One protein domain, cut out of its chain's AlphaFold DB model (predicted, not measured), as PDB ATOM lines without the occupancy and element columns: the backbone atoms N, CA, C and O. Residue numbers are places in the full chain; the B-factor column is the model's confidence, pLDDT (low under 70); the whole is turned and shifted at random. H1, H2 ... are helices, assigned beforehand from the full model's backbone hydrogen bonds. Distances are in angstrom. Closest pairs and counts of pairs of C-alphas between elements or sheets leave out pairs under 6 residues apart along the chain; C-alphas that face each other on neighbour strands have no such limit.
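AT A GLANCE: This is residues 40 to 175 of the 252 residues of the protein "DM6 domain containing protein" of Pyrenophora tritici-repentis (UniProt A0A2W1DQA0). The longest helix, H6, lies side by side with H4, which runs through the core of a rounded all-helix domain; H1 and H3 also run alongside H4. H5 crosses H6 at residues 160 to 164, while the short H2 sits near the end where H4 begins, and two long links with no named element loop outward. The printed part has 136 residues, with six named helices in the order H1 to H6 and no named strand. It is compact, with a radius of gyration of the C-alphas of 14.4 A and spans of 39 by 37 by 33 A.

IN THESE COORDINATES: Find C-alpha 158 at (22.772, -37.238, 40.086); from there H6, residues 158 to 175, runs 26.3 A to C-alpha 175 at (19.370, -51.507, 61.871). Look next at H4, residues 112 to 124, 19.0 A long. H1, residues 46 to 58, begins at C-alpha 46 at (26.606, -41.449, 58.249) and runs 18.5 A. H3 is residues 71 to 82, 16.2 A; H5 is residues 129 to 144, 22.4 A; H2 is residues 62 to 68, 10.1 A.

HOW THE PARTS SIT: Start with H6, which forms a bundle, helices side by side, with H4 and H1. With residues 158 to 165 alone H6 touches H4, the closest C-alphas being those of Ser 158 and Leu 114, 4.1 A apart, at a shallow tilt of 26 degrees, the same way. H1 touches H4 at Ser 52 and Ile 120, closest C-alphas 7.1 A apart, at a shallow tilt of 11 degrees, opposite ways. H1 and H6 are close but not clearly touching, with the C-alphas of Pro 46 and Leu 169 closest at 6.3 A. H4 is the hub, touching four helices. H3 touches it with the C-alphas of Ile 78 and Ala 119 closest at 5.2 A, at a shallow tilt of 28 degrees. H2 and H4 only just touch, with 3 pairs of C-alphas within 8 A; the closest are Ala 66 and Leu 112, 6.9 A. H5 touches H6, only just about perpendicular at 71 degrees, the closest C-alphas being those of Ala 139 and Asp 160, 5.3 A. H3 and H5 only just touch, only at their ends, with C-alphas 82 and 129 closest at 4.4 A. H1 and H3 are apart. Every O i to N i+4 pair is within hydrogen-bond range in H1, H2, H3, H5 and H6, and 8 of 9 in H4.

THE WHOLE: The C-alphas farthest apart, Phe 63 and Glu 175, are 39.9 A apart. The printed part has no cut. The long links are residues 83 to 111 and 145 to 157. Look for pLDDT under 70 at residues 40, 94 to 99, 147 to 152 and 175; the mean of the printed part is 86.9.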
ATOM      1  N   VAL A  40      26.503 -54.435  52.044       67.50
ATOM      2  CA  VAL A  40      27.206 -53.183  51.721       67.50
ATOM      3  C   VAL A  40      28.047 -52.705  52.886       67.50
ATOM      4  O   VAL A  40      27.538 -52.153  53.858       67.50
ATOM      5  N   GLN A  41      29.360 -52.853  52.761       77.38
ATOM      6  CA  GLN A  41      30.288 -52.321  53.743       77.38
ATOM      7  C   GLN A  41      30.409 -50.803  53.568       77.38
ATOM      8  O   GLN A  41      30.985 -50.325  52.589       77.38
ATOM      9  N   ILE A  42      29.873 -50.051  54.529       83.00
ATOM     10  CA  ILE A  42      30.022 -48.597  54.605       83.00
ATOM     11  C   ILE A  42      31.206 -48.289  55.522       83.00
ATOM     12  O   ILE A  42      31.249 -48.734  56.667       83.00
ATOM     13  N   THR A  43      32.187 -47.555  55.004       86.19
ATOM     14  CA  THR A  43      33.461 -47.293  55.703       86.19
ATOM     15  C   THR A  43      33.532 -45.920  56.369       86.19
ATOM     16  O   THR A  43      34.454 -45.665  57.139       86.19
ATOM     17  N   MET A  44      32.550 -45.055  56.106       82.50
ATOM     18  CA  MET A  44      32.487 -43.680  56.601       82.50
ATOM     19  C   MET A  44      31.257 -43.480  57.503       82.50
ATOM     20  O   MET A  44      30.187 -44.014  57.191       82.50
ATOM     21  N   PRO A  45      31.350 -42.685  58.587       84.94
ATOM     22  CA  PRO A  45      30.199 -42.359  59.423       84.94
ATOM     23  C   PRO A  45      29.046 -41.697  58.638       84.94
ATOM     24  O   PRO A  45      29.284 -40.788  57.835       84.94
ATOM     25  N   PRO A  46      27.772 -42.044  58.914       86.56
ATOM     26  CA  PRO A  46      26.606 -41.449  58.249       86.56
ATOM     27  C   PRO A  46      26.540 -39.916  58.277       86.56
ATOM     28  O   PRO A  46      25.989 -39.308  57.356       86.56
ATOM     29  N   ALA A  47      27.060 -39.285  59.334       83.94
ATOM     30  CA  ALA A  47      27.092 -37.832  59.473       83.94
ATOM     31  C   ALA A  47      28.030 -37.175  58.444       83.94
ATOM     32  O   ALA A  47      27.627 -36.228  57.770       83.94
ATOM     33  N   GLU A  48      29.226 -37.735  58.251       89.75
ATOM     34  CA  GLU A  48      30.220 -37.247  57.286       89.75
ATOM     35  C   GLU A  48      29.733 -37.420  55.840       89.75
ATOM     36  O   GLU A  48      29.894 -36.529  54.997       89.75
ATOM     37  N   ILE A  49      29.031 -38.525  55.558       91.31
ATOM     38  CA  ILE A  49      28.399 -38.749  54.251       91.31
ATOM     39  C   ILE A  49      27.347 -37.660  53.982       91.31
ATOM     40  O   ILE A  49      27.309 -37.083  52.891       91.31
ATOM     41  N   ARG A  50      26.497 -37.330  54.969       92.00
ATOM     42  CA  ARG A  50      25.487 -36.260  54.833       92.00
ATOM     43  C   ARG A  50      26.127 -34.900  54.610       92.00
ATOM     44  O   ARG A  50      25.660 -34.166  53.740       92.00
ATOM     45  N   GLU A  51      27.172 -34.579  55.362       94.38
ATOM     46  CA  GLU A  51      27.911 -33.327  55.213       94.38
ATOM     47  C   GLU A  51      28.520 -33.203  53.812       94.38
ATOM     48  O   GLU A  51      28.364 -32.170  53.156       94.38
ATOM     49  N   SER A  52      29.121 -34.278  53.301       94.56
ATOM     50  CA  SER A  52      29.676 -34.331  51.946       94.56
ATOM     51  C   SER A  52      28.600 -34.100  50.882       94.56
ATOM     52  O   SER A  52      28.775 -33.292  49.962       94.56
ATOM     53  N   MET A  53      27.440 -34.755  51.024       96.12
ATOM     54  CA  MET A  53      26.304 -34.548  50.125       96.12
ATOM     55  C   MET A  53      25.781 -33.110  50.171       96.12
ATOM     56  O   MET A  53      25.437 -32.556  49.124       96.12
ATOM     57  N   GLU A  54      25.672 -32.521  51.360       94.88
ATOM     58  CA  GLU A  54      25.132 -31.175  51.534       94.88
ATOM     59  C   GLU A  54      26.107 -30.113  51.023       94.88
ATOM     60  O   GLU A  54      25.712 -29.227  50.263       94.88
ATOM     61  N   THR A  55      27.398 -30.276  51.300       94.44
ATOM     62  CA  THR A  55      28.466 -29.433  50.749       94.44
ATOM     63  C   THR A  55      28.401 -29.393  49.226       94.44
ATOM     64  O   THR A  55      28.395 -28.311  48.636       94.44
ATOM     65  N   LEU A  56      28.265 -30.552  48.570       95.56
ATOM     66  CA  LEU A  56      28.113 -30.623  47.116       95.56
ATOM     67  C   LEU A  56      26.798 -29.990  46.628       95.56
ATOM     68  O   LEU A  56      26.775 -29.345  45.575       95.56
ATOM     69  N   ARG A  57      25.691 -30.132  47.370       92.38
ATOM     70  CA  ARG A  57      24.413 -29.487  47.014       92.38
ATOM     71  C   ARG A  57      24.517 -27.969  47.005       92.38
ATOM     72  O   ARG A  57      23.988 -27.361  46.073       92.38
ATOM     73  N   LEU A  58      25.214 -27.395  47.984       92.44
ATOM     74  CA  LEU A  58      25.398 -25.951  48.149       92.44
ATOM     75  C   LEU A  58      26.299 -25.324  47.077       92.44
ATOM     76  O   LEU A  58      26.240 -24.113  46.856       92.44
ATOM     77  N   VAL A  59      27.107 -26.116  46.362       91.81
ATOM     78  CA  VAL A  59      27.874 -25.604  45.223       91.81
ATOM     79  C   VAL A  59      26.921 -25.245  44.086       91.81
ATOM     80  O   VAL A  59      26.292 -26.110  43.478       91.81
ATOM     81  N   THR A  60      26.829 -23.957  43.765       85.38
ATOM     82  CA  THR A  60      26.003 -23.436  42.669       85.38
ATOM     83  C   THR A  60      26.870 -22.929  41.517       85.38
ATOM     84  O   THR A  60      27.960 -22.394  41.723       85.38
ATOM     85  N   GLY A  61      26.384 -23.103  40.284       84.62
ATOM     86  CA  GLY A  61      27.091 -22.705  39.063       84.62
ATOM     87  C   GLY A  61      28.110 -23.737  38.563       84.62
ATOM     88  O   GLY A  61      28.820 -24.379  39.337       84.62
ATOM     89  N   SER A  62      28.193 -23.888  37.239       82.12
ATOM     90  CA  SER A  62      29.059 -24.874  36.575       82.12
ATOM     91  C   SER A  62      30.549 -24.627  36.818       82.12
ATOM     92  O   SER A  62      31.289 -25.580  37.037       82.12
ATOM     93  N   PHE A  63      30.985 -23.364  36.847       88.50
ATOM     94  CA  PHE A  63      32.380 -23.001  37.115       88.50
ATOM     95  C   PHE A  63      32.842 -23.434  38.515       88.50
ATOM     96  O   PHE A  63      33.880 -24.075  38.655       88.50
ATOM     97  N   ASN A  64      32.046 -23.142  39.548       91.12
ATOM     98  CA  ASN A  64      32.375 -23.522  40.925       91.12
ATOM     99  C   ASN A  64      32.396 -25.041  41.099       91.12
ATOM    100  O   ASN A  64      33.255 -25.571  41.802       91.12
ATOM    101  N   LEU A  65      31.469 -25.737  40.434       92.00
ATOM    102  CA  LEU A  65      31.419 -27.191  40.436       92.00
ATOM    103  C   LEU A  65      32.658 -27.794  39.769       92.00
ATOM    104  O   LEU A  65      33.281 -28.664  40.360       92.00
ATOM    105  N   ALA A  66      33.064 -27.291  38.601       92.94
ATOM    106  CA  ALA A  66      34.265 -27.751  37.904       92.94
ATOM    107  C   ALA A  66      35.561 -27.450  38.673       92.94
ATOM    108  O   ALA A  66      36.505 -28.228  38.602       92.94
ATOM    109  N   SER A  67      35.605 -26.336  39.409       93.69
ATOM    110  CA  SER A  67      36.753 -25.955  40.239       93.69
ATOM    111  C   SER A  67      36.915 -26.864  41.462       93.69
ATOM    112  O   SER A  67      38.022 -27.293  41.774       93.69
ATOM    113  N   ARG A  68      35.810 -27.195  42.142       93.56
ATOM    114  CA  ARG A  68      35.829 -28.015  43.367       93.56
ATOM    115  C   ARG A  68      35.802 -29.517  43.101       93.56
ATOM    116  O   ARG A  68      36.424 -30.273  43.835       93.56
ATOM    117  N   TYR A  69      35.087 -29.934  42.061       95.12
ATOM    118  CA  TYR A  69      34.867 -31.330  41.685       95.12
ATOM    119  C   TYR A  69      35.143 -31.523  40.187       95.12
ATOM    120  O   TYR A  69      34.221 -31.797  39.408       95.12
ATOM    121  N   PRO A  70      36.396 -31.334  39.736       95.88
ATOM    122  CA  PRO A  70      36.738 -31.565  38.341       95.88
ATOM    123  C   PRO A  70      36.507 -33.036  37.981       95.88
ATOM    124  O   PRO A  70      36.799 -33.930  38.778       95.88
ATOM    125  N   ALA A  71      36.033 -33.294  36.756       96.06
ATOM    126  CA  ALA A  71      35.721 -34.646  36.283       96.06
ATOM    127  C   ALA A  71      36.879 -35.632  36.505       96.06
ATOM    128  O   ALA A  71      36.656 -36.755  36.940       96.06
ATOM    129  N   SER A  72      38.119 -35.195  36.262       96.56
ATOM    130  CA  SER A  72      39.319 -36.012  36.455       96.56
ATOM    131  C   SER A  72      39.533 -36.441  37.908       96.56
ATOM    132  O   SER A  72      39.893 -37.590  38.141       96.56
ATOM    133  N   ALA A  73      39.294 -35.557  38.882       96.81
ATOM    134  CA  ALA A  73      39.426 -35.900  40.297       96.81
ATOM    135  C   ALA A  73      38.309 -36.846  40.744       96.81
ATOM    136  O   ALA A  73      38.588 -37.849  41.394       96.81
ATOM    137  N   SER A  74      37.066 -36.577  40.335       97.31
ATOM    138  CA  SER A  74      35.932 -37.451  40.648       97.31
ATOM    139  C   SER A  74      36.125 -38.853  40.067       97.31
ATOM    140  O   SER A  74      35.965 -39.842  40.773       97.31
ATOM    141  N   LEU A  75      36.530 -38.955  38.798       96.56
ATOM    142  CA  LEU A  75      36.808 -40.241  38.153       96.56
ATOM    143  C   LEU A  75      37.966 -40.982  38.817       96.56
ATOM    144  O   LEU A  75      37.889 -42.197  38.956       96.56
ATOM    145  N   LYS A  76      39.002 -40.258  39.258       95.75
ATOM    146  CA  LYS A  76      40.117 -40.841  40.001       95.75
ATOM    147  C   LYS A  76      39.631 -41.499  41.297       95.75
ATOM    148  O   LYS A  76      39.875 -42.689  41.467       95.75
ATOM    149  N   ILE A  77      38.871 -40.777  42.128       96.19
ATOM    150  CA  ILE A  77      38.294 -41.309  43.378       96.19
ATOM    151  C   ILE A  77      37.462 -42.563  43.101       96.19
ATOM    152  O   ILE A  77      37.592 -43.562  43.804       96.19
ATOM    153  N   ILE A  78      36.629 -42.534  42.056       96.62
ATOM    154  CA  ILE A  78      35.800 -43.688  41.700       96.62
ATOM    155  C   ILE A  78      36.673 -44.881  41.298       96.62
ATOM    156  O   ILE A  78      36.469 -45.984  41.797       96.62
ATOM    157  N   SER A  79      37.664 -44.671  40.428       93.88
ATOM    158  CA  SER A  79      38.544 -45.748  39.961       93.88
ATOM    159  C   SER A  79      39.386 -46.359  41.081       93.88
ATOM    160  O   SER A  79      39.551 -47.573  41.111       93.88
ATOM    161  N   GLU A  80      39.867 -45.541  42.024       94.56
ATOM    162  CA  GLU A  80      40.681 -45.994  43.157       94.56
ATOM    163  C   GLU A  80      39.873 -46.834  44.153       94.56
ATOM    164  O   GLU A  80      40.424 -47.745  44.766       94.56
ATOM    165  N   ASN A  81      38.571 -46.564  44.289       94.69
ATOM    166  CA  ASN A  81      37.717 -47.260  45.250       94.69
ATOM    167  C   ASN A  81      36.967 -48.456  44.662       94.69
ATOM    168  O   ASN A  81      36.726 -49.425  45.376       94.69
ATOM    169  N   TRP A  82      36.553 -48.417  43.396       93.12
ATOM    170  CA  TRP A  82      35.640 -49.421  42.842       93.12
ATOM    171  C   TRP A  82      36.263 -50.410  41.868       93.12
ATOM    172  O   TRP A  82      35.612 -51.412  41.589       93.12
ATOM    173  N   ASP A  83      37.473 -50.156  41.364       86.00
ATOM    174  CA  ASP A  83      38.121 -50.978  40.326       86.00
ATOM    175  C   ASP A  83      37.174 -51.307  39.149       86.00
ATOM    176  O   ASP A  83      37.130 -52.415  38.616       86.00
ATOM    177  N   VAL A  84      36.343 -50.330  38.762       86.62
ATOM    178  CA  VAL A  84      35.396 -50.452  37.645       86.62
ATOM    179  C   VAL A  84      35.858 -49.639  36.449       86.62
ATOM    180  O   VAL A  84      36.317 -48.501  36.574       86.62
ATOM    181  N   ASP A  85      35.634 -50.184  35.254       88.94
ATOM    182  CA  ASP A  85      35.688 -49.382  34.038       88.94
ATOM    183  C   ASP A  85      34.472 -48.451  33.995       88.94
ATOM    184  O   ASP A  85      33.341 -48.869  33.730       88.94
ATOM    185  N   MET A  86      34.716 -47.164  34.232       89.62
ATOM    186  CA  MET A  86      33.681 -46.133  34.227       89.62
ATOM    187  C   MET A  86      32.981 -45.979  32.881       89.62
ATOM    188  O   MET A  86      31.823 -45.565  32.843       89.62
ATOM    189  N   ASN A  87      33.619 -46.367  31.776       86.81
ATOM    190  CA  ASN A  87      32.937 -46.393  30.492       86.81
ATOM    191  C   ASN A  87      31.930 -47.541  30.411       86.81
ATOM    192  O   ASN A  87      31.036 -47.475  29.585       86.81
ATOM    193  N   ASN A  88      32.001 -48.557  31.269       85.56
ATOM    194  CA  ASN A  88      31.042 -49.662  31.340       85.56
ATOM    195  C   ASN A  88      30.141 -49.608  32.586       85.56
ATOM    196  O   ASN A  88      29.314 -50.499  32.780       85.56
ATOM    197  N   PHE A  89      30.259 -48.553  33.392       89.38
ATOM    198  CA  PHE A  89      29.399 -48.294  34.540       89.38
ATOM    199  C   PHE A  89      28.140 -47.496  34.138       89.38
ATOM    200  O   PHE A  89      28.215 -46.637  33.262       89.38
ATOM    201  N   PRO A  90      26.981 -47.702  34.787       89.00
ATOM    202  CA  PRO A  90      26.661 -48.888  35.574       89.00
ATOM    203  C   PRO A  90      26.614 -50.136  34.668       89.00
ATOM    204  O   PRO A  90      26.369 -50.007  33.461       89.00
ATOM    205  N   PRO A  91      26.834 -51.344  35.225       84.94
ATOM    206  CA  PRO A  91      26.820 -52.582  34.450       84.94
ATOM    207  C   PRO A  91      25.474 -52.764  33.742       84.94
ATOM    208  O   PRO A  91      24.447 -52.277  34.206       84.94
ATOM    209  N   VAL A  92      25.443 -53.480  32.616       80.62
ATOM    210  CA  VAL A  92      24.179 -53.739  31.908       80.62
ATOM    211  C   VAL A  92      23.241 -54.552  32.818       80.62
ATOM    212  O   VAL A  92      23.614 -55.657  33.225       80.62
ATOM    213  N   PRO A  93      22.021 -54.066  33.120       71.50
ATOM    214  CA  PRO A  93      21.087 -54.794  33.969       71.50
ATOM    215  C   PRO A  93      20.734 -56.160  33.366       71.50
ATOM    216  O   PRO A  93      20.373 -56.276  32.185       71.50
ATOM    217  N   ARG A  94      20.798 -57.220  34.182       67.62
ATOM    218  CA  ARG A  94      20.390 -58.565  33.753       67.62
ATOM    219  C   ARG A  94      18.902 -58.548  33.379       67.62
ATOM    220  O   ARG A  94      18.072 -58.047  34.126       67.62
ATOM    221  N   GLY A  95      18.559 -59.092  32.210       65.12
ATOM    222  CA  GLY A  95      17.168 -59.173  31.735       65.12
ATOM    223  C   GLY A  95      16.667 -57.977  30.915       65.12
ATOM    224  O   GLY A  95      15.565 -58.045  30.375       65.12
ATOM    225  N   TYR A  96      17.475 -56.929  30.723       61.94
ATOM    226  CA  TYR A  96      17.093 -55.732  29.953       61.94
ATOM    227  C   TYR A  96      17.525 -55.748  28.477       61.94
ATOM    228  O   TYR A  96      17.548 -54.711  27.812       61.94
ATOM    229  N   GLY A  97      17.842 -56.927  27.931       61.50
ATOM    230  CA  GLY A  97      18.089 -57.111  26.495       61.50
ATOM    231  C   GLY A  97      19.218 -56.238  25.933       61.50
ATOM    232  O   GLY A  97      19.118 -55.780  24.800       61.50
ATOM    233  N   GLY A  98      20.250 -55.955  26.734       66.00
ATOM    234  CA  GLY A  98      21.390 -55.127  26.325       66.00
ATOM    235  C   GLY A  98      21.168 -53.614  26.428       66.00
ATOM    236  O   GLY A  98      22.056 -52.851  26.054       66.00
ATOM    237  N   LYS A  99      20.017 -53.151  26.933       68.56
ATOM    238  CA  LYS A  99      19.808 -51.722  27.208       68.56
ATOM    239  C   LYS A  99      20.669 -51.287  28.388       68.56
ATOM    240  O   LYS A  99      20.679 -51.943  29.425       68.56
ATOM    241  N   THR A 100      21.354 -50.163  28.222       79.62
ATOM    242  CA  THR A 100      22.163 -49.532  29.264       79.62
ATOM    243  C   THR A 100      21.502 -48.241  29.731       79.62
ATOM    244  O   THR A 100      20.895 -47.528  28.931       79.62
ATOM    245  N   PHE A 101      21.630 -47.940  31.024       87.69
ATOM    246  CA  PHE A 101      21.260 -46.647  31.598       87.69
ATOM    247  C   PHE A 101      22.446 -45.673  31.643       87.69
ATOM    248  O   PHE A 101      22.348 -44.586  32.210       87.69
ATOM    249  N   ARG A 102      23.584 -46.030  31.047       89.44
ATOM    250  CA  ARG A 102      24.770 -45.178  30.998       89.44
ATOM    251  C   ARG A 102      24.483 -43.862  30.255       89.44
ATOM    252  O   ARG A 102      23.841 -43.891  29.200       89.44
ATOM    253  N   PRO A 103      24.966 -42.710  30.754       91.38
ATOM    254  CA  PRO A 103      24.995 -41.481  29.969       91.38
ATOM    255  C   PRO A 103      25.749 -41.659  28.639       91.38
ATOM    256  O   PRO A 103      26.607 -42.530  28.488       91.38
ATOM    257  N   ALA A 104      25.414 -40.840  27.643       87.50
ATOM    258  CA  ALA A 104      26.110 -40.867  26.360       87.50
ATOM    259  C   ALA A 104      27.538 -40.301  26.483       87.50
ATOM    260  O   ALA A 104      27.796 -39.443  27.324       87.50
ATOM    261  N   GLY A 105      28.430 -40.742  25.590       88.56
ATOM    262  CA  GLY A 105      29.824 -40.295  25.548       88.56
ATOM    263  C   GLY A 105      30.727 -40.961  26.589       88.56
ATOM    264  O   GLY A 105      30.308 -41.865  27.319       88.56
ATOM    265  N   ASP A 106      31.976 -40.503  26.625       91.44
ATOM    266  CA  ASP A 106      32.995 -40.978  27.561       91.44
ATOM    267  C   ASP A 106      32.692 -40.495  28.981       91.44
ATOM    268  O   ASP A 106      32.144 -39.401  29.167       91.44
ATOM    269  N   ALA A 107      33.106 -41.261  29.992       92.62
ATOM    270  CA  ALA A 107      32.854 -40.925  31.397       92.62
ATOM    271  C   ALA A 107      33.352 -39.520  31.799       92.62
ATOM    272  O   ALA A 107      32.746 -38.863  32.642       92.62
ATOM    273  N   SER A 108      34.404 -39.006  31.150       93.50
ATOM    274  CA  SER A 108      34.927 -37.645  31.365       93.50
ATOM    275  C   SER A 108      34.000 -36.524  30.892       93.50
ATOM    276  O   SER A 108      34.221 -35.367  31.241       93.50
ATOM    277  N   THR A 109      32.994 -36.847  30.079       93.31
ATOM    278  CA  THR A 109      32.018 -35.895  29.529       93.31
ATOM    279  C   THR A 109      30.682 -35.917  30.265       93.31
ATOM    280  O   THR A 109      29.789 -35.131  29.949       93.31
ATOM    281  N   TRP A 110      30.530 -36.809  31.247       93.75
ATOM    282  CA  TRP A 110      29.310 -36.897  32.034       93.75
ATOM    283  C   TRP A 110      29.115 -35.653  32.899       93.75
ATOM    284  O   TRP A 110      30.049 -34.903  33.189       93.75
ATOM    285  N   ASP A 111      27.870 -35.447  33.326       94.19
ATOM    286  CA  ASP A 111      27.512 -34.344  34.210       94.19
ATOM    287  C   ASP A 111      28.416 -34.316  35.455       94.19
ATOM    288  O   ASP A 111      28.551 -35.305  36.179       94.19
ATOM    289  N   LEU A 112      29.029 -33.161  35.722       96.12
ATOM    290  CA  LEU A 112      29.988 -33.009  36.818       96.12
ATOM    291  C   LEU A 112      29.355 -33.299  38.180       96.12
ATOM    292  O   LEU A 112      30.018 -33.825  39.071       96.12
ATOM    293  N   ARG A 113      28.069 -32.974  38.350       96.38
ATOM    294  CA  ARG A 113      27.368 -33.210  39.613       96.38
ATOM    295  C   ARG A 113      27.099 -34.697  39.801       96.38
ATOM    296  O   ARG A 113      27.250 -35.193  40.913       96.38
ATOM    297  N   LEU A 114      26.735 -35.410  38.736       96.38
ATOM    298  CA  LEU A 114      26.662 -36.869  38.732       96.38
ATOM    299  C   LEU A 114      28.007 -37.485  39.137       96.38
ATOM    300  O   LEU A 114      28.034 -38.278  40.075       96.38
ATOM    301  N   LEU A 115      29.108 -37.094  38.489       97.25
ATOM    302  CA  LEU A 115      30.439 -37.620  38.809       97.25
ATOM    303  C   LEU A 115      30.840 -37.334  40.260       97.25
ATOM    304  O   LEU A 115      31.376 -38.212  40.924       97.25
ATOM    305  N   ALA A 116      30.542 -36.140  40.773       97.81
ATOM    306  CA  ALA A 116      30.838 -35.782  42.157       97.81
ATOM    307  C   ALA A 116      30.036 -36.624  43.169       97.81
ATOM    308  O   ALA A 116      30.598 -37.085  44.157       97.81
ATOM    309  N   PHE A 117      28.748 -36.889  42.921       98.38
ATOM    310  CA  PHE A 117      27.975 -37.789  43.788       98.38
ATOM    311  C   PHE A 117      28.427 -39.248  43.681       98.38
ATOM    312  O   PHE A 117      28.415 -39.944  44.691       98.38
ATOM    313  N   LEU A 118      28.827 -39.712  42.493       97.81
ATOM    314  CA  LEU A 118      29.416 -41.044  42.332       97.81
ATOM    315  C   LEU A 118      30.742 -41.159  43.084       97.81
ATOM    316  O   LEU A 118      30.975 -42.183  43.708       97.81
ATOM    317  N   ALA A 119      31.570 -40.111  43.076       97.62
ATOM    318  CA  ALA A 119      32.807 -40.074  43.846       97.62
ATOM    319  C   ALA A 119      32.543 -40.161  45.353       97.62
ATOM    320  O   ALA A 119      33.164 -40.983  46.010       97.62
ATOM    321  N   ILE A 120      31.571 -39.401  45.880       97.62
ATOM    322  CA  ILE A 120      31.150 -39.520  47.289       97.62
ATOM    323  C   ILE A 120      30.695 -40.952  47.590       97.62
ATOM    324  O   ILE A 120      31.121 -41.534  48.579       97.62
ATOM    325  N   LEU A 121      29.844 -41.530  46.736       96.75
ATOM    326  CA  LEU A 121      29.353 -42.895  46.912       96.75
ATOM    327  C   LEU A 121      30.500 -43.919  46.893       96.75
ATOM    328  O   LEU A 121      30.496 -44.840  47.705       96.75
ATOM    329  N   ALA A 122      31.488 -43.744  46.015       96.50
ATOM    330  CA  ALA A 122      32.652 -44.618  45.926       96.50
ATOM    331  C   ALA A 122      33.556 -44.537  47.153       96.50
ATOM    332  O   ALA A 122      34.007 -45.573  47.633       96.50
ATOM    333  N   ASP A 123      33.744 -43.335  47.689       95.00
ATOM    334  CA  ASP A 123      34.617 -43.069  48.832       95.00
ATOM    335  C   ASP A 123      34.205 -43.860  50.082       95.00
ATOM    336  O   ASP A 123      35.046 -44.435  50.765       95.00
ATOM    337  N   PHE A 124      32.898 -43.979  50.348       92.06
ATOM    338  CA  PHE A 124      32.414 -44.745  51.502       92.06
ATOM    339  C   PHE A 124      32.038 -46.201  51.189       92.06
ATOM    340  O   PHE A 124      31.692 -46.935  52.119       92.06
ATOM    341  N   THR A 125      32.129 -46.649  49.928       92.38
ATOM    342  CA  THR A 125      31.867 -48.048  49.516       92.38
ATOM    343  C   THR A 125      33.008 -48.687  48.715       92.38
ATOM    344  O   THR A 125      32.786 -49.227  47.623       92.38
ATOM    345  N   PRO A 126      34.246 -48.675  49.229       91.69
ATOM    346  CA  PRO A 126      35.368 -49.278  48.524       91.69
ATOM    347  C   PRO A 126      35.121 -50.771  48.250       91.69
ATOM    348  O   PRO A 126      34.472 -51.470  49.032       91.69
ATOM    349  N   GLY A 127      35.616 -51.248  47.109       89.19
ATOM    350  CA  GLY A 127      35.546 -52.636  46.646       89.19
ATOM    351  C   GLY A 127      34.192 -53.092  46.092       89.19
ATOM    352  O   GLY A 127      34.049 -54.258  45.742       89.19
ATOM    353  N   GLN A 128      33.188 -52.211  46.015       89.12
ATOM    354  CA  GLN A 128      31.789 -52.620  45.797       89.12
ATOM    355  C   GLN A 128      31.160 -52.065  44.510       89.12
ATOM    356  O   GLN A 128      29.937 -52.060  44.360       89.12
ATOM    357  N   GLY A 129      31.978 -51.632  43.546       90.94
ATOM    358  CA  GLY A 129      31.521 -50.920  42.349       90.94
ATOM    359  C   GLY A 129      30.463 -51.643  41.514       90.94
ATOM    360  O   GLY A 129      29.494 -51.020  41.084       90.94
ATOM    361  N   GLU A 130      30.589 -52.958  41.306       88.19
ATOM    362  CA  GLU A 130      29.607 -53.730  40.523       88.19
ATOM    363  C   GLU A 130      28.231 -53.777  41.212       88.19
ATOM    364  O   GLU A 130      27.189 -53.558  40.578       88.19
ATOM    365  N   TYR A 131      28.223 -54.001  42.528       87.00
ATOM    366  CA  TYR A 131      26.996 -54.032  43.320       87.00
ATOM    367  C   TYR A 131      26.349 -52.644  43.393       87.00
ATOM    368  O   TYR A 131      25.160 -52.498  43.103       87.00
ATOM    369  N   ILE A 132      27.138 -51.599  43.662       91.38
ATOM    370  CA  ILE A 132      26.646 -50.216  43.659       91.38
ATOM    371  C   ILE A 132      26.090 -49.825  42.287       91.38
ATOM    372  O   ILE A 132      25.029 -49.207  42.200       91.38
ATOM    373  N   GLY A 133      26.743 -50.236  41.200       91.12
ATOM    374  CA  GLY A 133      26.232 -50.034  39.847       91.12
ATOM    375  C   GLY A 133      24.862 -50.681  39.629       91.12
ATOM    376  O   GLY A 133      23.998 -50.097  38.971       91.12
ATOM    377  N   THR A 134      24.619 -51.842  40.240       87.62
ATOM    378  CA  THR A 134      23.306 -52.502  40.224       87.62
ATOM    379  C   THR A 134      22.255 -51.678  40.972       87.62
ATOM    380  O   THR A 134      21.178 -51.448  40.424       87.62
ATOM    381  N   LEU A 135      22.575 -51.144  42.156       88.19
ATOM    382  CA  LEU A 135      21.667 -50.258  42.900       88.19
ATOM    383  C   LEU A 135      21.334 -48.980  42.118       88.19
ATOM    384  O   LEU A 135      20.174 -48.562  42.057       88.19
ATOM    385  N   VAL A 136      22.336 -48.377  41.473       92.00
ATOM    386  CA  VAL A 136      22.153 -47.194  40.622       92.00
ATOM    387  C   VAL A 136      21.219 -47.511  39.452       92.00
ATOM    388  O   VAL A 136      20.291 -46.741  39.200       92.00
ATOM    389  N   ASN A 137      21.386 -48.655  38.781       89.44
ATOM    390  CA  ASN A 137      20.452 -49.098  37.741       89.44
ATOM    391  C   ASN A 137      19.023 -49.221  38.271       89.44
ATOM    392  O   ASN A 137      18.090 -48.699  37.660       89.44
ATOM    393  N   SER A 138      18.842 -49.859  39.428       85.00
ATOM    394  CA  SER A 138      17.516 -50.028  40.016       85.00
ATOM    395  C   SER A 138      16.871 -48.683  40.379       85.00
ATOM    396  O   SER A 138      15.662 -48.506  40.210       85.00
ATOM    397  N   ALA A 139      17.660 -47.688  40.798       87.62
ATOM    398  CA  ALA A 139      17.174 -46.329  41.024       87.62
ATOM    399  C   ALA A 139      16.681 -45.656  39.724       87.62
ATOM    400  O   ALA A 139      15.594 -45.062  39.729       87.62
ATOM    401  N   VAL A 140      17.407 -45.809  38.604       87.62
ATOM    402  CA  VAL A 140      16.960 -45.331  37.278       87.62
ATOM    403  C   VAL A 140      15.655 -46.008  36.869       87.62
ATOM    404  O   VAL A 140      14.713 -45.334  36.444       87.62
ATOM    405  N   GLU A 141      15.565 -47.329  37.027       82.69
ATOM    406  CA  GLU A 141      14.361 -48.098  36.709       82.69
ATOM    407  C   GLU A 141      13.159 -47.580  37.492       82.69
ATOM    408  O   GLU A 141      12.130 -47.250  36.897       82.69
ATOM    409  N   LEU A 142      13.304 -47.416  38.810       81.44
ATOM    410  CA  LEU A 142      12.250 -46.889  39.670       81.44
ATOM    411  C   LEU A 142      11.795 -45.485  39.272       81.44
ATOM    412  O   LEU A 142      10.607 -45.183  39.409       81.44
ATOM    413  N   ARG A 143      12.701 -44.634  38.783       84.56
ATOM    414  CA  ARG A 143      12.328 -43.319  38.253       84.56
ATOM    415  C   ARG A 143      11.592 -43.444  36.922       84.56
ATOM    416  O   ARG A 143      10.563 -42.802  36.742       84.56
ATOM    417  N   SER A 144      12.084 -44.279  36.009       78.69
ATOM    418  CA  SER A 144      11.527 -44.435  34.656       78.69
ATOM    419  C   SER A 144      10.083 -44.955  34.638       78.69
ATOM    420  O   SER A 144       9.312 -44.666  33.729       78.69
ATOM    421  N   ILE A 145       9.691 -45.708  35.665       77.00
ATOM    422  CA  ILE A 145       8.337 -46.254  35.824       77.00
ATOM    423  C   ILE A 145       7.415 -45.364  36.668       77.00
ATOM    424  O   ILE A 145       6.237 -45.710  36.869       77.00
ATOM    425  N   ASP A 146       7.943 -44.282  37.241       73.25
ATOM    426  CA  ASP A 146       7.165 -43.331  38.017       73.25
ATOM    427  C   ASP A 146       6.441 -42.373  37.073       73.25
ATOM    428  O   ASP A 146       7.019 -41.455  36.503       73.25
ATOM    429  N   LYS A 147       5.123 -42.564  36.955       66.94
ATOM    430  CA  LYS A 147       4.245 -41.736  36.117       66.94
ATOM    431  C   LYS A 147       4.175 -40.273  36.574       66.94
ATOM    432  O   LYS A 147       3.627 -39.447  35.849       66.94
ATOM    433  N   ARG A 148       4.658 -39.954  37.782       65.94
ATOM    434  CA  ARG A 148       4.765 -38.578  38.292       65.94
ATOM    435  C   ARG A 148       6.044 -37.888  37.825       65.94
ATOM    436  O   ARG A 148       6.095 -36.658  37.841       65.94
ATOM    437  N   SER A 149       7.054 -38.650  37.402       61.56
ATOM    438  CA  SER A 149       8.255 -38.094  36.793       61.56
ATOM    439  C   SER A 149       7.887 -37.501  35.436       61.56
ATOM    440  O   SER A 149       7.462 -38.208  34.527       61.56
ATOM    441  N   LYS A 150       8.060 -36.184  35.283       56.47
ATOM    442  CA  LYS A 150       7.950 -35.503  33.979       56.47
ATOM    443  C   LYS A 150       9.181 -35.733  33.092       56.47
ATOM    444  O   LYS A 150       9.227 -35.236  31.972       56.47
ATOM    445  N   ILE A 151      10.189 -36.423  33.620       56.12
ATOM    446  CA  ILE A 151      11.485 -36.631  32.990       56.12
ATOM    447  C   ILE A 151      11.522 -38.081  32.507       56.12
ATOM    448  O   ILE A 151      11.753 -38.998  33.297       56.12
ATOM    449  N   ASP A 152      11.278 -38.268  31.209       57.59
ATOM    450  CA  ASP A 152      11.422 -39.549  30.504       57.59
ATOM    451  C   ASP A 152      12.896 -39.782  30.140       57.59
ATOM    452  O   ASP A 152      13.291 -39.842  28.978       57.59
ATOM    453  N   LEU A 153      13.755 -39.782  31.164       70.94
ATOM    454  CA  LEU A 153      15.187 -39.997  31.001       70.94
ATOM    455  C   LEU A 153      15.529 -41.409  31.466       70.94
ATOM    456  O   LEU A 153      15.456 -41.726  32.658       70.94
ATOM    457  N   HIS A 154      15.934 -42.247  30.517       80.62
ATOM    458  CA  HIS A 154      16.427 -43.603  30.753       80.62
ATOM    459  C   HIS A 154      17.948 -43.637  30.950       80.62
ATOM    460  O   HIS A 154      18.591 -44.606  30.568       80.62
ATOM    461  N   THR A 155      18.547 -42.584  31.501       89.62
ATOM    462  CA  THR A 155      19.977 -42.573  31.835       89.62
ATOM    463  C   THR A 155      20.202 -42.184  33.288       89.62
ATOM    464  O   THR A 155      19.370 -41.502  33.888       89.62
ATOM    465  N   VAL A 156      21.317 -42.614  33.872       92.12
ATOM    466  CA  VAL A 156      21.704 -42.256  35.239       92.12
ATOM    467  C   VAL A 156      21.822 -40.739  35.371       92.12
ATOM    468  O   VAL A 156      22.400 -40.061  34.521       92.12
ATOM    469  N   THR A 157      21.284 -40.207  36.463       93.69
ATOM    470  CA  THR A 157      21.435 -38.809  36.871       93.69
ATOM    471  C   THR A 157      21.930 -38.720  38.307       93.69
ATOM    472  O   THR A 157      21.829 -39.671  39.083       93.69
ATOM    473  N   SER A 158      22.402 -37.536  38.697       94.62
ATOM    474  CA  SER A 158      22.772 -37.238  40.086       94.62
ATOM    475  C   SER A 158      21.647 -37.540  41.085       94.62
ATOM    476  O   SER A 158      21.920 -37.973  42.201       94.62
ATOM    477  N   THR A 159      20.381 -37.381  40.686       92.69
ATOM    478  CA  THR A 159      19.222 -37.691  41.537       92.69
ATOM    479  C   THR A 159      19.142 -39.176  41.898       92.69
ATOM    480  O   THR A 159      18.758 -39.500  43.021       92.69
ATOM    481  N   ASP A 160      19.515 -40.077  40.984       93.00
ATOM    482  CA  ASP A 160      19.484 -41.523  41.249       93.00
ATOM    483  C   ASP A 160      20.560 -41.907  42.253       93.00
ATOM    484  O   ASP A 160      20.288 -42.629  43.205       93.00
ATOM    485  N   VAL A 161      21.764 -41.359  42.085       96.19
ATOM    486  CA  VAL A 161      22.887 -41.599  42.998       96.19
ATOM    487  C   VAL A 161      22.569 -41.059  44.391       96.19
ATOM    488  O   VAL A 161      22.748 -41.757  45.383       96.19
ATOM    489  N   VAL A 162      21.998 -39.853  44.482       95.06
ATOM    490  CA  VAL A 162      21.519 -39.281  45.752       95.06
ATOM    491  C   VAL A 162      20.469 -40.171  46.412       95.06
ATOM    492  O   VAL A 162      20.452 -40.280  47.636       95.06
ATOM    493  N   ARG A 163      19.579 -40.778  45.624       91.88
ATOM    494  CA  ARG A 163      18.580 -41.710  46.141       91.88
ATOM    495  C   ARG A 163      19.235 -42.965  46.704       91.88
ATOM    496  O   ARG A 163      18.904 -43.311  47.827       91.88
ATOM    497  N   VAL A 164      20.178 -43.570  45.980       92.19
ATOM    498  CA  VAL A 164      20.945 -44.724  46.474       92.19
ATOM    499  C   VAL A 164      21.604 -44.377  47.805       92.19
ATOM    500  O   VAL A 164      21.312 -45.037  48.792       92.19
ATOM    501  N   ILE A 165      22.372 -43.283  47.884       93.50
ATOM    502  CA  ILE A 165      23.032 -42.873  49.137       93.50
ATOM    503  C   ILE A 165      22.012 -42.714  50.279       93.50
ATOM    504  O   ILE A 165      22.237 -43.194  51.384       93.50
ATOM    505  N   ARG A 166      20.867 -42.064  50.034       91.00
ATOM    506  CA  ARG A 166      19.826 -41.886  51.063       91.00
ATOM    507  C   ARG A 166      19.209 -43.203  51.517       91.00
ATOM    508  O   ARG A 166      19.004 -43.367  52.714       91.00
ATOM    509  N   ASP A 167      18.907 -44.098  50.581       87.69
ATOM    510  CA  ASP A 167      18.334 -45.407  50.885       87.69
ATOM    511  C   ASP A 167      19.338 -46.225  51.728       87.69
ATOM    512  O   ASP A 167      18.941 -46.834  52.716       87.69
ATOM    513  N   MET A 168      20.645 -46.125  51.443       84.62
ATOM    514  CA  MET A 168      21.709 -46.743  52.250       84.62
ATOM    515  C   MET A 168      21.785 -46.195  53.677       84.62
ATOM    516  O   MET A 168      21.804 -46.960  54.638       84.62
ATOM    517  N   LEU A 169      21.802 -44.868  53.831       85.25
ATOM    518  CA  LEU A 169      21.857 -44.238  55.153       85.25
ATOM    519  C   LEU A 169      20.612 -44.547  55.992       85.25
ATOM    520  O   LEU A 169      20.712 -44.694  57.205       85.25
ATOM    521  N   HIS A 170      19.444 -44.646  55.356       82.69
ATOM    522  CA  HIS A 170      18.202 -44.993  56.038       82.69
ATOM    523  C   HIS A 170      18.202 -46.444  56.533       82.69
ATOM    524  O   HIS A 170      17.741 -46.703  57.642       82.69
ATOM    525  N   SER A 171      18.728 -47.383  55.742       74.62
ATOM    526  CA  SER A 171      18.861 -48.785  56.156       74.62
ATOM    527  C   SER A 171      19.741 -48.934  57.400       74.62
ATOM    528  O   SER A 171      19.345 -49.633  58.327       74.62
ATOM    529  N   LEU A 172      20.864 -48.204  57.472       72.31
ATOM    530  CA  LEU A 172      21.730 -48.194  58.659       72.31
ATOM    531  C   LEU A 172      20.996 -47.706  59.919       72.31
ATOM    532  O   LEU A 172      21.070 -48.344  60.965       72.31
ATOM    533  N   GLU A 173      20.247 -46.602  59.819       72.62
ATOM    534  CA  GLU A 173      19.472 -46.082  60.956       72.62
ATOM    535  C   GLU A 173      18.372 -47.055  61.419       72.62
ATOM    536  O   GLU A 173      17.999 -47.069  62.593       72.62
ATOM    537  N   GLU A 174      17.777 -47.824  60.501       73.00
ATOM    538  CA  GLU A 174      16.784 -48.839  60.859       73.00
ATOM    539  C   GLU A 174      17.407 -50.044  61.567       73.00
ATOM    540  O   GLU A 174      16.748 -50.637  62.424       73.00
ATOM    541  N   GLU A 175      18.634 -50.424  61.214       66.12
ATOM    542  CA  GLU A 175      19.370 -51.507  61.871       66.12
ATOM    543  C   GLU A 175      19.801 -51.118  63.284       66.12
ATOM    544  O   GLU A 175      19.468 -51.840  64.222       66.12
TER     545      GLU A 175